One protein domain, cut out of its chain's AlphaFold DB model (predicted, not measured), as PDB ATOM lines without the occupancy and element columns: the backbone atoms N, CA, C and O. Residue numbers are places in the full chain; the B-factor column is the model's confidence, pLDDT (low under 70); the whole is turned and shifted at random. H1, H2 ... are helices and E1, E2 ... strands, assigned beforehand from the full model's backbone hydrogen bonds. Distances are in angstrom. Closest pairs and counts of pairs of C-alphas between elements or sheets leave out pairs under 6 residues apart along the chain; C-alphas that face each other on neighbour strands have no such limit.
ATOM      1  N   VAL A 221      57.707 112.087 216.979       85.88
ATOM      2  CA  VAL A 221      58.558 110.934 216.686       85.88
ATOM      3  C   VAL A 221      57.726 109.673 216.861       85.88
ATOM      4  O   VAL A 221      57.099 109.464 217.899       85.88
ATOM      5  N   ARG A 222      57.707 108.822 215.837       89.31
ATOM      6  CA  ARG A 222      57.134 107.475 215.915       89.31
ATOM      7  C   ARG A 222      58.273 106.475 215.900       89.31
ATOM      8  O   ARG A 222      59.139 106.570 215.036       89.31
ATOM      9  N   ILE A 223      58.257 105.543 216.843       90.19
ATOM     10  CA  ILE A 223      59.278 104.506 216.961       90.19
ATOM     11  C   ILE A 223      58.608 103.170 216.662       90.19
ATOM     12  O   ILE A 223      57.620 102.797 217.302       90.19
ATOM     13  N   GLN A 224      59.131 102.480 215.655       90.31
ATOM     14  CA  GLN A 224      58.610 101.212 215.162       90.31
ATOM     15  C   GLN A 224      59.710 100.155 215.208       90.31
ATOM     16  O   GLN A 224      60.866 100.448 214.908       90.31
ATOM     17  N   VAL A 225      59.335  98.936 215.580       88.12
ATOM     18  CA  VAL A 225      60.173  97.744 215.454       88.12
ATOM     19  C   VAL A 225      59.732  97.021 214.190       88.12
ATOM     20  O   VAL A 225      58.545  96.738 214.020       88.12
ATOM     21  N   VAL A 226      60.686  96.751 213.303       88.06
ATOM     22  CA  VAL A 226      60.469  95.988 212.073       88.06
ATOM     23  C   VAL A 226      61.113  94.621 212.255       88.06
ATOM     24  O   VAL A 226      62.293  94.535 212.587       88.06
ATOM     25  N   ILE A 227      60.324  93.561 212.092       84.94
ATOM     26  CA  ILE A 227      60.771  92.173 212.214       84.94
ATOM     27  C   ILE A 227      60.713  91.550 210.821       84.94
ATOM     28  O   ILE A 227      59.635  91.361 210.252       84.94
ATOM     29  N   GLU A 228      61.894  91.280 210.272       82.88
ATOM     30  CA  GLU A 228      62.081  90.668 208.960       82.88
ATOM     31  C   GLU A 228      61.957  89.143 209.064       82.88
ATOM     32  O   GLU A 228      62.519  88.515 209.961       82.88
ATOM     33  N   ALA A 229      61.233  88.536 208.126       73.12
ATOM     34  CA  ALA A 229      61.143  87.088 208.000       73.12
ATOM     35  C   ALA A 229      62.094  86.595 206.900       73.12
ATOM     36  O   ALA A 229      62.102  87.134 205.795       73.12
ATOM     37  N   GLU A 230      62.846  85.518 207.152       66.06
ATOM     38  CA  GLU A 230      63.839  84.977 206.199       66.06
ATOM     39  C   GLU A 230      63.232  84.467 204.871       66.06
ATOM     40  O   GLU A 230      63.952  84.266 203.894       66.06
ATOM     41  N   ASN A 231      61.909  84.287 204.801       62.25
ATOM     42  CA  ASN A 231      61.234  83.550 203.726       62.25
ATOM     43  C   ASN A 231      60.426  84.430 202.751       62.25
ATOM     44  O   ASN A 231      59.581  83.909 202.023       62.25
ATOM     45  N   GLY A 232      60.635  85.753 202.737       59.44
ATOM     46  CA  GLY A 232      59.873  86.675 201.878       59.44
ATOM     47  C   GLY A 232      58.416  86.895 202.313       59.44
ATOM     48  O   GLY A 232      57.614  87.429 201.546       59.44
ATOM     49  N   GLU A 233      58.071  86.477 203.533       71.06
ATOM     50  CA  GLU A 233      56.854  86.895 204.237       71.06
ATOM     51  C   GLU A 233      56.894  88.415 204.494       71.06
ATOM     52  O   GLU A 233      57.982  88.988 204.608       71.06
ATOM     53  N   PRO A 234      55.733  89.091 204.570       71.94
ATOM     54  CA  PRO A 234      55.691  90.531 204.785       71.94
ATOM     55  C   PRO A 234      56.349  90.909 206.116       71.94
ATOM     56  O   PRO A 234      56.069  90.300 207.149       71.94
ATOM     57  N   GLU A 235      57.184  91.950 206.085       81.88
ATOM     58  CA  GLU A 235      57.792  92.531 207.282       81.88
ATOM     59  C   GLU A 235      56.714  92.893 208.304       81.88
ATOM     60  O   GLU A 235      55.725  93.575 207.995       81.88
ATOM     61  N   LYS A 236      56.909  92.453 209.546       81.44
ATOM     62  CA  LYS A 236      56.008  92.817 210.630       81.44
ATOM     63  C   LYS A 236      56.483  94.125 211.248       81.44
ATOM     64  O   LYS A 236      57.536  94.171 211.875       81.44
ATOM     65  N   VAL A 237      55.685  95.178 211.089       85.06
ATOM     66  CA  VAL A 237      55.949  96.501 211.670       85.06
ATOM     67  C   VAL A 237      55.052  96.710 212.888       85.06
ATOM     68  O   VAL A 237      53.827  96.734 212.764       85.06
ATOM     69  N   GLU A 238      55.654  96.889 214.060       85.12
ATOM     70  CA  GLU A 238      54.950  97.180 215.311       85.12
ATOM     71  C   GLU A 238      55.367  98.554 215.846       85.12
ATOM     72  O   GLU A 238      56.546  98.831 216.060       85.12
ATOM     73  N   GLU A 239      54.400  99.451 216.045       88.88
ATOM     74  CA  GLU A 239      54.655 100.770 216.626       88.88
ATOM     75  C   GLU A 239      54.714 100.661 218.152       88.88
ATOM     76  O   GLU A 239      53.698 100.404 218.794       88.88
ATOM     77  N   ILE A 240      55.904 100.863 218.727       91.56
ATOM     78  CA  ILE A 240      56.137 100.675 220.166       91.56
ATOM     79  C   ILE A 240      55.955 101.960 220.977       91.56
ATOM     80  O   ILE A 240      55.688 101.889 222.174       91.56
ATOM     81  N   ALA A 241      56.089 103.138 220.353       89.25
ATOM     82  CA  ALA A 241      55.854 104.413 221.025       89.25
ATOM     83  C   ALA A 241      55.632 105.585 220.063       89.25
ATOM     84  O   ALA A 241      56.116 105.608 218.926       89.25
ATOM     85  N   ARG A 242      54.971 106.618 220.597       89.31
ATOM     86  CA  ARG A 242      54.920 107.967 220.029       89.31
ATOM     87  C   ARG A 242      55.452 108.955 221.052       89.31
ATOM     88  O   ARG A 242      54.989 108.956 222.188       89.31
ATOM     89  N   LEU A 243      56.387 109.792 220.629       87.31
ATOM     90  CA  LEU A 243      56.914 110.889 221.425       87.31
ATOM     91  C   LEU A 243      56.487 112.196 220.773       87.31
ATOM     92  O   LEU A 243      56.645 112.377 219.566       87.31
ATOM     93  N   GLU A 244      55.951 113.104 221.574       84.31
ATOM     94  CA  GLU A 244      55.695 114.477 221.162       84.31
ATOM     95  C   GLU A 244      56.665 115.372 221.939       84.31
ATOM     96  O   GLU A 244      56.838 115.211 223.147       84.31
ATOM     97  N   ARG A 245      57.368 116.257 221.234       83.38
ATOM     98  CA  ARG A 245      58.321 117.210 221.814       83.38
ATOM     99  C   ARG A 245      57.852 118.619 221.516       83.38
ATOM    100  O   ARG A 245      57.569 118.922 220.359       83.38
ATOM    101  N   GLY A 246      57.744 119.442 222.553       75.69
ATOM    102  CA  GLY A 246      57.353 120.841 222.441       75.69
ATOM    103  C   GLY A 246      58.552 121.740 222.145       75.69
ATOM    104  O   GLY A 246      59.441 121.393 221.366       75.69
ATOM    105  N   THR A 256      63.821 110.905 228.159       90.81
ATOM    106  CA  THR A 256      63.728 110.810 229.617       90.81
ATOM    107  C   THR A 256      63.861 109.350 230.056       90.81
ATOM    108  O   THR A 256      63.554 108.419 229.305       90.81
ATOM    109  N   LEU A 257      64.254 109.118 231.310       91.31
ATOM    110  CA  LEU A 257      64.331 107.764 231.871       91.31
ATOM    111  C   LEU A 257      62.980 107.027 231.816       91.31
ATOM    112  O   LEU A 257      62.938 105.822 231.572       91.31
ATOM    113  N   ALA A 258      61.869 107.744 232.010       90.38
ATOM    114  CA  ALA A 258      60.527 107.176 231.907       90.38
ATOM    115  C   ALA A 258      60.213 106.713 230.474       90.38
ATOM    116  O   ALA A 258      59.724 105.601 230.279       90.38
ATOM    117  N   GLU A 259      60.549 107.523 229.470       92.12
ATOM    118  CA  GLU A 259      60.366 107.158 228.062       92.12
ATOM    119  C   GLU A 259      61.276 106.001 227.654       92.12
ATOM    120  O   GLU A 259      60.808 105.060 227.017       92.12
ATOM    121  N   ALA A 260      62.546 106.016 228.072       92.38
ATOM    122  CA  ALA A 260      63.480 104.924 227.818       92.38
ATOM    123  C   ALA A 260      62.956 103.593 228.381       92.38
ATOM    124  O   ALA A 260      62.990 102.570 227.699       92.38
ATOM    125  N   LYS A 261      62.389 103.605 229.593       92.44
ATOM    126  CA  LYS A 261      61.751 102.431 230.205       92.44
ATOM    127  C   LYS A 261      60.565 101.906 229.395       92.44
ATOM    128  O   LYS A 261      60.478 100.697 229.182       92.44
ATOM    129  N   VAL A 262      59.677 102.789 228.932       91.06
ATOM    130  CA  VAL A 262      58.529 102.410 228.087       91.06
ATOM    131  C   VAL A 262      59.002 101.830 226.754       91.06
ATOM    132  O   VAL A 262      58.510 100.783 226.334       91.06
ATOM    133  N   LEU A 263      59.994 102.458 226.119       92.38
ATOM    134  CA  LEU A 263      60.568 102.004 224.852       92.38
ATOM    135  C   LEU A 263      61.227 100.632 224.970       92.38
ATOM    136  O   LEU A 263      60.936  99.743 224.172       92.38
ATOM    137  N   LEU A 264      62.073 100.437 225.984       93.25
ATOM    138  CA  LEU A 264      62.725  99.153 226.241       93.25
ATOM    139  C   LEU A 264      61.697  98.055 226.535       93.25
ATOM    140  O   LEU A 264      61.847  96.936 226.047       93.25
ATOM    141  N   HIS A 265      60.632  98.375 227.275       92.19
ATOM    142  CA  HIS A 265      59.540  97.437 227.522       92.19
ATOM    143  C   HIS A 265      58.797  97.046 226.239       92.19
ATOM    144  O   HIS A 265      58.623  95.857 225.974       92.19
ATOM    145  N   GLY A 266      58.403  98.030 225.423       92.00
ATOM    146  CA  GLY A 266      57.712  97.794 224.153       92.00
ATOM    147  C   GLY A 266      58.562  96.994 223.165       92.00
ATOM    148  O   GLY A 266      58.082  96.031 222.570       92.00
ATOM    149  N   MET A 267      59.853  97.318 223.058       91.81
ATOM    150  CA  MET A 267      60.799  96.569 222.228       91.81
ATOM    151  C   MET A 267      60.953  95.121 222.708       91.81
ATOM    152  O   MET A 267      60.868  94.193 221.903       91.81
ATOM    153  N   GLN A 268      61.113  94.906 224.017       93.38
ATOM    154  CA  GLN A 268      61.179  93.558 224.581       93.38
ATOM    155  C   GLN A 268      59.889  92.773 224.308       93.38
ATOM    156  O   GLN A 268      59.956  91.590 223.984       93.38
ATOM    157  N   GLN A 269      58.720  93.414 224.418       91.06
ATOM    158  CA  GLN A 269      57.428  92.790 224.142       91.06
ATOM    159  C   GLN A 269      57.306  92.330 222.688       91.06
ATOM    160  O   GLN A 269      56.910  91.183 222.462       91.06
ATOM    161  N   ALA A 270      57.667  93.182 221.727       90.88
ATOM    162  CA  ALA A 270      57.635  92.844 220.307       90.88
ATOM    163  C   ALA A 270      58.547  91.637 220.005       90.88
ATOM    164  O   ALA A 270      58.096  90.628 219.461       90.88
ATOM    165  N   VAL A 271      59.805  91.684 220.467       90.62
ATOM    166  CA  VAL A 271      60.796  90.621 220.220       90.62
ATOM    167  C   VAL A 271      60.384  89.294 220.861       90.62
ATOM    168  O   VAL A 271      60.384  88.257 220.201       90.62
ATOM    169  N   VAL A 272      59.995  89.306 222.142       91.19
ATOM    170  CA  VAL A 272      59.575  88.089 222.859       91.19
ATOM    171  C   VAL A 272      58.340  87.467 222.209       91.19
ATOM    172  O   VAL A 272      58.235  86.242 222.149       91.19
ATOM    173  N   THR A 273      57.408  88.290 221.726       89.75
ATOM    174  CA  THR A 273      56.182  87.801 221.086       89.75
ATOM    175  C   THR A 273      56.508  87.002 219.830       89.75
ATOM    176  O   THR A 273      56.056  85.861 219.720       89.75
ATOM    177  N   GLU A 274      57.344  87.537 218.939       88.94
ATOM    178  CA  GLU A 274      57.733  86.820 217.719       88.94
ATOM    179  C   GLU A 274      58.593  85.588 217.995       88.94
ATOM    180  O   GLU A 274      58.304  84.517 217.461       88.94
ATOM    181  N   GLN A 275      59.568  85.672 218.905       91.38
ATOM    182  CA  GLN A 275      60.380  84.508 219.285       91.38
ATOM    183  C   GLN A 275      59.523  83.343 219.799       91.38
ATOM    184  O   GLN A 275      59.793  82.178 219.501       91.38
ATOM    185  N   ILE A 276      58.474  83.639 220.573       91.50
ATOM    186  CA  ILE A 276      57.556  82.613 221.076       91.50
ATOM    187  C   ILE A 276      56.699  82.037 219.953       91.50
ATOM    188  O   ILE A 276      56.489  80.822 219.935       91.50
ATOM    189  N   VAL A 277      56.192  82.873 219.043       88.81
ATOM    190  CA  VAL A 277      55.419  82.409 217.884       88.81
ATOM    191  C   VAL A 277      56.272  81.450 217.058       88.81
ATOM    192  O   VAL A 277      55.884  80.294 216.896       88.81
ATOM    193  N   GLU A 278      57.468  81.874 216.650       89.00
ATOM    194  CA  GLU A 278      58.389  81.072 215.841       89.00
ATOM    195  C   GLU A 278      58.801  79.768 216.545       89.00
ATOM    196  O   GLU A 278      58.829  78.692 215.941       89.00
ATOM    197  N   TYR A 279      59.068  79.825 217.854       91.62
ATOM    198  CA  TYR A 279      59.363  78.631 218.642       91.62
ATOM    199  C   TYR A 279      58.179  77.657 218.675       91.62
ATOM    200  O   TYR A 279      58.372  76.454 218.509       91.62
ATOM    201  N   LEU A 280      56.948  78.147 218.872       90.81
ATOM    202  CA  LEU A 280      55.751  77.307 218.963       90.81
ATOM    203  C   LEU A 280      55.316  76.713 217.617       90.81
ATOM    204  O   LEU A 280      54.731  75.624 217.619       90.81
ATOM    205  N   GLU A 281      55.620  77.361 216.486       89.25
ATOM    206  CA  GLU A 281      55.379  76.801 215.145       89.25
ATOM    207  C   GLU A 281      56.041  75.424 214.980       89.25
ATOM    208  O   GLU A 281      55.411  74.490 214.478       89.25
ATOM    209  N   LYS A 282      57.254  75.252 215.525       90.00
ATOM    210  CA  LYS A 282      58.049  74.007 215.459       90.00
ATOM    211  C   LYS A 282      57.355  72.805 216.116       90.00
ATOM    212  O   LYS A 282      57.719  71.663 215.853       90.00
ATOM    213  N   PHE A 283      56.341  73.039 216.953       89.88
ATOM    214  CA  PHE A 283      55.609  71.993 217.676       89.88
ATOM    215  C   PHE A 283      54.195  71.744 217.142       89.88
ATOM    216  O   PHE A 283      53.500  70.874 217.673       89.88
ATOM    217  N   LYS A 284      53.730  72.473 216.117       88.12
ATOM    218  CA  LYS A 284      52.390  72.257 215.539       88.12
ATOM    219  C   LYS A 284      52.264  70.931 214.796       88.12
ATOM    220  O   LYS A 284      51.161  70.388 214.705       88.12
ATOM    221  N   THR A 285      53.361  70.417 214.263       91.38
ATOM    222  CA  THR A 285      53.431  69.150 213.532       91.38
ATOM    223  C   THR A 285      54.330  68.163 214.268       91.38
ATOM    224  O   THR A 285      55.165  68.525 215.097       91.38
ATOM    225  N   CYS A 286      54.110  66.875 214.029       88.19
ATOM    226  CA  CYS A 286      55.007  65.836 214.505       88.19
ATOM    227  C   CYS A 286      56.307  65.877 213.690       88.19
ATOM    228  O   CYS A 286      56.219  65.834 212.462       88.19
ATOM    229  N   PRO A 287      57.489  65.894 214.330       87.00
ATOM    230  CA  PRO A 287      58.752  65.898 213.599       87.00
ATOM    231  C   PRO A 287      59.006  64.588 212.829       87.00
ATOM    232  O   PRO A 287      59.732  64.618 211.845       87.00
ATOM    233  N   ASP A 288      58.378  63.469 213.220       87.62
ATOM    234  CA  ASP A 288      58.626  62.163 212.585       87.62
ATOM    235  C   ASP A 288      57.693  61.879 211.402       87.62
ATOM    236  O   ASP A 288      58.128  61.377 210.371       87.62
ATOM    237  N   CYS A 289      56.395  62.171 211.541       90.81
ATOM    238  CA  CYS A 289      55.398  61.847 210.510       90.81
ATOM    239  C   CYS A 289      54.736  63.072 209.863       90.81
ATOM    240  O   CYS A 289      53.881  62.916 208.995       90.81
ATOM    241  N   GLY A 290      55.057  64.288 210.315       88.56
ATOM    242  CA  GLY A 290      54.472  65.533 209.808       88.56
ATOM    243  C   GLY A 290      53.015  65.790 210.217       88.56
ATOM    244  O   GLY A 290      52.496  66.873 209.960       88.56
ATOM    245  N   ALA A 291      52.340  64.845 210.883       88.94
ATOM    246  CA  ALA A 291      50.936  65.003 211.260       88.94
ATOM    247  C   ALA A 291      50.728  66.164 212.247       88.94
ATOM    248  O   ALA A 291      51.502  66.339 213.193       88.94
ATOM    249  N   HIS A 292      49.647  66.925 212.074       90.00
ATOM    250  CA  HIS A 292      49.291  67.998 213.001       90.00
ATOM    251  C   HIS A 292      48.998  67.469 214.407       90.00
ATOM    252  O   HIS A 292      48.220  66.530 214.599       90.00
ATOM    253  N   ARG A 293      49.594  68.113 215.411       88.88
ATOM    254  CA  ARG A 293      49.350  67.804 216.819       88.88
ATOM    255  C   ARG A 293      48.064  68.470 217.293       88.88
ATOM    256  O   ARG A 293      47.804  69.644 217.030       88.88
ATOM    257  N   THR A 294      47.255  67.722 218.039       89.25
ATOM    258  CA  THR A 294      45.993  68.228 218.591       89.25
ATOM    259  C   THR A 294      46.216  68.912 219.938       89.25
ATOM    260  O   THR A 294      47.048  68.506 220.752       89.25
ATOM    261  N   ARG A 295      45.458  69.980 220.198       90.06
ATOM    262  CA  ARG A 295      45.566  70.764 221.432       90.06
ATOM    263  C   ARG A 295      44.679  70.178 222.530       90.06
ATOM    264  O   ARG A 295      43.462  70.139 222.388       90.06
ATOM    265  N   LYS A 296      45.281  69.810 223.663       90.88
ATOM    266  CA  LYS A 296      44.584  69.417 224.901       90.88
ATOM    267  C   LYS A 296      44.110  70.618 225.712       90.88
ATOM    268  O   LYS A 296      43.078  70.554 226.369       90.88
ATOM    269  N   GLY A 297      44.896  71.694 225.729       90.94
ATOM    270  CA  GLY A 297      44.603  72.858 226.563       90.94
ATOM    271  C   GLY A 297      45.642  73.969 226.472       90.94
ATOM    272  O   GLY A 297      46.326  74.145 225.457       90.94
ATOM    273  N   ARG A 298      45.724  74.750 227.548       92.44
ATOM    274  CA  ARG A 298      46.607  75.907 227.723       92.44
ATOM    275  C   ARG A 298      47.258  75.826 229.098       92.44
ATOM    276  O   ARG A 298      46.599  75.415 230.049       92.44
ATOM    277  N   HIS A 299      48.516  76.226 229.191       90.62
ATOM    278  CA  HIS A 299      49.242  76.384 230.443       90.62
ATOM    279  C   HIS A 299      49.715  77.844 230.548       90.62
ATOM    280  O   HIS A 299      50.646  78.222 229.830       90.62
ATOM    281  N   PRO A 300      49.044  78.690 231.354       91.88
ATOM    282  CA  PRO A 300      49.490  80.059 231.576       91.88
ATOM    283  C   PRO A 300      50.770  80.058 232.414       91.88
ATOM    284  O   PRO A 300      50.868  79.322 233.395       91.88
ATOM    285  N   LEU A 301      51.737  80.893 232.047       92.75
ATOM    286  CA  LEU A 301      52.959  81.097 232.815       92.75
ATOM    287  C   LEU A 301      53.353  82.572 232.818       92.75
ATOM    288  O   LEU A 301      53.075  83.310 231.877       92.75
ATOM    289  N   VAL A 302      54.033  82.992 233.879       91.31
ATOM    290  CA  VAL A 302      54.628  84.328 233.972       91.31
ATOM    291  C   VAL A 302      56.125  84.202 233.738       91.31
ATOM    292  O   VAL A 302      56.762  83.356 234.370       91.31
ATOM    293  N   TYR A 303      56.679  85.042 232.869       91.94
ATOM    294  CA  TYR A 303      58.112  85.106 232.597       91.94
ATOM    295  C   TYR A 303      58.638  86.526 232.804       91.94
ATOM    296  O   TYR A 303      58.045  87.485 232.316       91.94
ATOM    297  N   ARG A 304      59.726  86.673 233.565       92.69
ATOM    298  CA  ARG A 304      60.306  87.978 233.921       92.69
ATOM    299  C   ARG A 304      61.645  88.190 233.234       92.69
ATOM    300  O   ARG A 304      62.474  87.286 233.227       92.69
ATOM    301  N   THR A 305      61.859  89.389 232.713       92.94
ATOM    302  CA  THR A 305      63.097  89.828 232.054       92.94
ATOM    303  C   THR A 305      63.567  91.150 232.663       92.94
ATOM    304  O   THR A 305      62.849  91.737 233.472       92.94
ATOM    305  N   LEU A 306      64.735  91.654 232.252       92.25
ATOM    306  CA  LEU A 306      65.184  93.001 232.629       92.25
ATOM    307  C   LEU A 306      64.252  94.110 232.142       92.25
ATOM    308  O   LEU A 306      64.230  95.185 232.729       92.25
ATOM    309  N   PHE A 307      63.487  93.847 231.084       93.44
ATOM    310  CA  PHE A 307      62.686  94.852 230.401       93.44
ATOM    311  C   PHE A 307      61.181  94.569 230.501       93.44
ATOM    312  O   PHE A 307      60.392  95.066 229.706       93.44
ATOM    313  N   GLY A 308      60.752  93.766 231.480       90.56
ATOM    314  CA  GLY A 308      59.332  93.578 231.778       90.56
ATOM    315  C   GLY A 308      58.929  92.165 232.180       90.56
ATOM    316  O   GLY A 308      59.724  91.217 232.149       90.56
ATOM    317  N   LYS A 309      57.651  92.040 232.549       90.88
ATOM    318  CA  LYS A 309      56.984  90.799 232.949       90.88
ATOM    319  C   LYS A 309      55.905  90.426 231.942       90.88
ATOM    320  O   LYS A 309      54.996  91.197 231.662       90.88
ATOM    321  N   PHE A 310      55.989  89.199 231.451       90.62
ATOM    322  CA  PHE A 310      55.159  88.693 230.370       90.62
ATOM    323  C   PHE A 310      54.234  87.590 230.873       90.62
ATOM    324  O   PHE A 310      54.681  86.607 231.471       90.62
ATOM    325  N   ASN A 311      52.937  87.749 230.617       90.88
ATOM    326  CA  ASN A 311      51.934  86.712 230.838       90.88
ATOM    327  C   ASN A 311      51.818  85.879 229.559       90.88
ATOM    328  O   ASN A 311      51.145  86.264 228.606       90.88
ATOM    329  N   LEU A 312      52.515  84.749 229.535       91.50
ATOM    330  CA  LEU A 312      52.626  83.876 228.377       91.50
ATOM    331  C   LEU A 312      51.650  82.705 228.487       91.50
ATOM    332  O   LEU A 312      51.200  82.325 229.572       91.50
ATOM    333  N   VAL A 313      51.343  82.082 227.349       89.81
ATOM    334  CA  VAL A 313      50.490  80.893 227.299       89.81
ATOM    335  C   VAL A 313      51.174  79.809 226.483       89.81
ATOM    336  O   VAL A 313      51.222  79.884 225.258       89.81
ATOM    337  N   SER A 314      51.621  78.746 227.151       92.56
ATOM    338  CA  SER A 314      52.071  77.543 226.454       92.56
ATOM    339  C   SER A 314      50.851  76.737 225.989       92.56
ATOM    340  O   SER A 314      49.994  76.391 226.812       92.56
ATOM    341  N   PRO A 315      50.720  76.386 224.698       91.75
ATOM    342  CA  PRO A 315      49.756  75.375 224.290       91.75
ATOM    343  C   PRO A 315      50.143  74.030 224.914       91.75
ATOM    344  O   PRO A 315      51.322  73.687 224.990       91.75
ATOM    345  N   ARG A 316      49.138  73.272 225.362       93.69
ATOM    346  CA  ARG A 316      49.316  71.881 225.782       93.69
ATOM    347  C   ARG A 316      48.922  70.984 224.621       93.69
ATOM    348  O   ARG A 316      47.740  70.956 224.261       93.69
ATOM    349  N   LEU A 317      49.889  70.298 224.031       91.75
ATOM    350  CA  LEU A 317      49.727  69.505 222.812       91.75
ATOM    351  C   LEU A 317      49.772  68.018 223.156       91.75
ATOM    352  O   LEU A 317      50.512  67.624 224.051       91.75
ATOM    353  N   TYR A 318      48.952  67.207 222.491       91.00
ATOM    354  CA  TYR A 318      49.076  65.755 222.571       91.00
ATOM    355  C   TYR A 318      50.287  65.282 221.768       91.00
ATOM    356  O   TYR A 318      50.575  65.821 220.695       91.00
ATOM    357  N   ASP A 319      50.955  64.254 222.281       87.44
ATOM    358  CA  ASP A 319      52.000  63.566 221.532       87.44
ATOM    359  C   ASP A 319      51.385  62.872 220.310       87.44
ATOM    360  O   ASP A 319      50.214  62.470 220.311       87.44
ATOM    361  N   CYS A 320      52.165  62.757 219.236       86.12
ATOM    362  CA  CYS A 320      51.691  62.073 218.043       86.12
ATOM    363  C   CYS A 320      51.590  60.561 218.314       86.12
ATOM    364  O   CYS A 320      52.517  60.006 218.909       86.12
ATOM    365  N   PRO A 321      50.548  59.861 217.823       84.75
ATOM    366  CA  PRO A 321      50.441  58.409 217.968       84.75
ATOM    367  C   PRO A 321      51.637  57.611 217.422       84.75
ATOM    368  O   PRO A 321      51.833  56.473 217.843       84.75
ATOM    369  N   CYS A 322      52.430  58.181 216.501       85.56
ATOM    370  CA  CYS A 322      53.653  57.550 215.987       85.56
ATOM    371  C   CYS A 322      54.847  57.637 216.953       85.56
ATOM    372  O   CYS A 322      55.782  56.860 216.819       85.56
ATOM    373  N   GLN A 323      54.819  58.574 217.907       81.56
ATOM    374  CA  GLN A 323      55.865  58.777 218.916       81.56
ATOM    375  C   GLN A 323      55.521  58.099 220.236       81.56
ATOM    376  O   GLN A 323      56.396  57.592 220.930       81.56
ATOM    377  N   ASN A 324      54.241  58.116 220.606       74.00
ATOM    378  CA  ASN A 324      53.785  57.569 221.869       74.00
ATOM    379  C   ASN A 324      52.402  56.939 221.697       74.00
ATOM    380  O   ASN A 324      51.444  57.602 221.301       74.00
ATOM    381  N   HIS A 325      52.288  55.651 222.021       67.12
ATOM    382  CA  HIS A 325      51.017  54.929 221.958       67.12
ATOM    383  C   HIS A 325      50.063  55.294 223.119       67.12
ATOM    384  O   HIS A 325      48.889  54.929 223.086       67.12
ATOM    385  N   GLY A 326      50.534  56.039 224.133       66.50
ATOM    386  CA  GLY A 326      49.710  56.600 225.210       66.50
ATOM    387  C   GLY A 326      49.214  58.031 224.935       66.50
ATOM    388  O   GLY A 326      49.856  58.803 224.230       66.50
ATOM    389  N   ARG A 327      48.085  58.440 225.546       72.81
ATOM    390  CA  ARG A 327      47.573  59.834 225.497       72.81
ATOM    391  C   ARG A 327      48.365  60.774 226.418       72.81
ATOM    392  O   ARG A 327      47.825  61.323 227.383       72.81
ATOM    393  N   HIS A 328      49.646  60.955 226.126       87.44
ATOM    394  CA  HIS A 328      50.503  61.917 226.810       87.44
ATOM    395  C   HIS A 328      50.405  63.312 226.164       87.44
ATOM    396  O   HIS A 328      49.938  63.465 225.034       87.44
ATOM    397  N   SER A 329      50.740  64.357 226.926       89.50
ATOM    398  CA  SER A 329      50.658  65.740 226.451       89.50
ATOM    399  C   SER A 329      51.703  66.621 227.127       89.50
ATOM    400  O   SER A 329      51.743  66.632 228.361       89.50
ATOM    401  N   SER A 330      52.426  67.415 226.347       90.12
ATOM    402  CA  SER A 330      53.512  68.312 226.770       90.12
ATOM    403  C   SER A 330      53.137  69.788 226.601       90.12
ATOM    404  O   SER A 330      52.138  70.129 225.952       90.12
ATOM    405  N   SER A 331      53.884  70.682 227.252       93.19
ATOM    406  CA  SER A 331      53.720  72.143 227.151       93.19
ATOM    407  C   SER A 331      55.069  72.784 226.802       93.19
ATOM    408  O   SER A 331      55.785  73.198 227.712       93.19
ATOM    409  N   PRO A 332      55.413  72.894 225.501       91.81
ATOM    410  CA  PRO A 332      56.784  73.160 225.053       91.81
ATOM    411  C   PRO A 332      57.411  74.439 225.612       91.81
ATOM    412  O   PRO A 332      58.593  74.464 225.942       91.81
ATOM    413  N   LEU A 333      56.623  75.512 225.732       92.75
ATOM    414  CA  LEU A 333      57.111  76.790 226.252       92.75
ATOM    415  C   LEU A 333      57.256  76.765 227.780       92.75
ATOM    416  O   LEU A 333      58.186  77.360 228.313       92.75
ATOM    417  N   ALA A 334      56.369  76.059 228.488       92.69
ATOM    418  CA  ALA A 334      56.470  75.888 229.940       92.69
ATOM    419  C   ALA A 334      57.658  74.998 230.342       92.69
ATOM    420  O   ALA A 334      58.286  75.241 231.368       92.69
ATOM    421  N   GLU A 335      57.985  74.003 229.516       93.50
ATOM    422  CA  GLU A 335      59.168  73.153 229.688       93.50
ATOM    423  C   GLU A 335      60.465  73.937 229.431       93.50
ATOM    424  O   GLU A 335      61.393  73.853 230.236       93.50
ATOM    425  N   LEU A 336      60.504  74.772 228.381       93.38
ATOM    426  CA  LEU A 336      61.647  75.643 228.086       93.38
ATOM    427  C   LEU A 336      61.876  76.701 229.181       93.38
ATOM    428  O   LEU A 336      63.004  76.909 229.625       93.38
ATOM    429  N   LEU A 337      60.813  77.373 229.633       93.06
ATOM    430  CA  LEU A 337      60.880  78.519 230.552       93.06
ATOM    431  C   LEU A 337      60.586  78.142 232.013       93.06
ATOM    432  O   LEU A 337      59.932  78.888 232.746       93.06
ATOM    433  N   SER A 338      61.104  76.997 232.455       89.00
ATOM    434  CA  SER A 338      60.841  76.427 233.786       89.00
ATOM    435  C   SER A 338      61.312  77.294 234.967       89.00
ATOM    436  O   SER A 338      60.755  77.213 236.063       89.00
ATOM    437  N   SER A 339      62.309  78.164 234.769       85.81
ATOM    438  CA  SER A 339      62.796  79.095 235.800       85.81
ATOM    439  C   SER A 339      61.865  80.290 236.036       85.81
ATOM    440  O   SER A 339      62.011  80.973 237.053       85.81
ATOM    441  N   HIS A 340      60.933  80.564 235.111       90.25
ATOM    442  CA  HIS A 340      60.056  81.745 235.099       90.25
ATOM    443  C   HIS A 340      60.789  83.106 235.134       90.25
ATOM    444  O   HIS A 340      60.175  84.145 235.400       90.25
ATOM    445  N   CYS A 341      62.099  83.111 234.880       91.56
ATOM    446  CA  CYS A 341      62.964  84.282 234.974       91.56
ATOM    447  C   CYS A 341      64.111  84.175 233.963       91.56
ATOM    448  O   CYS A 341      64.721  83.107 233.827       91.56
TER     449      CYS A 341
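AT A GLANCE: This is residues 221 to 246 and 256 to 341 of the 721 residues of the protein "Plasmid pRiA4b ORF-3-like protein" of Caballeronia sp. SBC1 (UniProt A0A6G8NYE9). A long helix, H1, runs between two separate strand hairpins, E1-E2 and E3-E4; short H2 packs on E4. The hairpin tip, residues 229 to 234, sticks out. The 112 printed residues are mixed in class, ordered E1 E2 H1 E3 E4 H2, with two antiparallel sheets; loose, radius of gyration of the C-alphas 18.0 A, spans 66 by 34 by 17 A.

IN THESE COORDINATES: E1, residues 221 to 227, begins at C-alpha (58.558, 110.934, 216.686). E2 is 236 to 245, H1 257 to 281 (36.3 A long), E3 295 to 305, E4 308 to 318 (31.0 A). H2, 332 to 336, ends at C-alpha (61.647, 75.643, 228.086).

HOW THE PARTS SIT: Within hydrogen-bond range are N 223 and O 241 in hairpin E1 and E2, 3.0 A, and N 301 and O 312 in hairpin E3 and E4, 2.9 A. Closest C-alphas are Ile 240 and Gly 266 for E2 and H1, 5.2 A; His 265 and Gly 308 for H1 and E4, 5.7 A; Ser 314 and Leu 333 for E4 and H2, 5.1 A. H1 and H2 have every O i to N i+4 pair within range.

THE WHOLE: Residues 247 to 255 are cut out, a gap of 13.9 A between C-alphas 246 and 256. Links H1 to E3 and E4 to H2 are long. Residues 230 to 232 and 325 to 326 have pLDDT under 70.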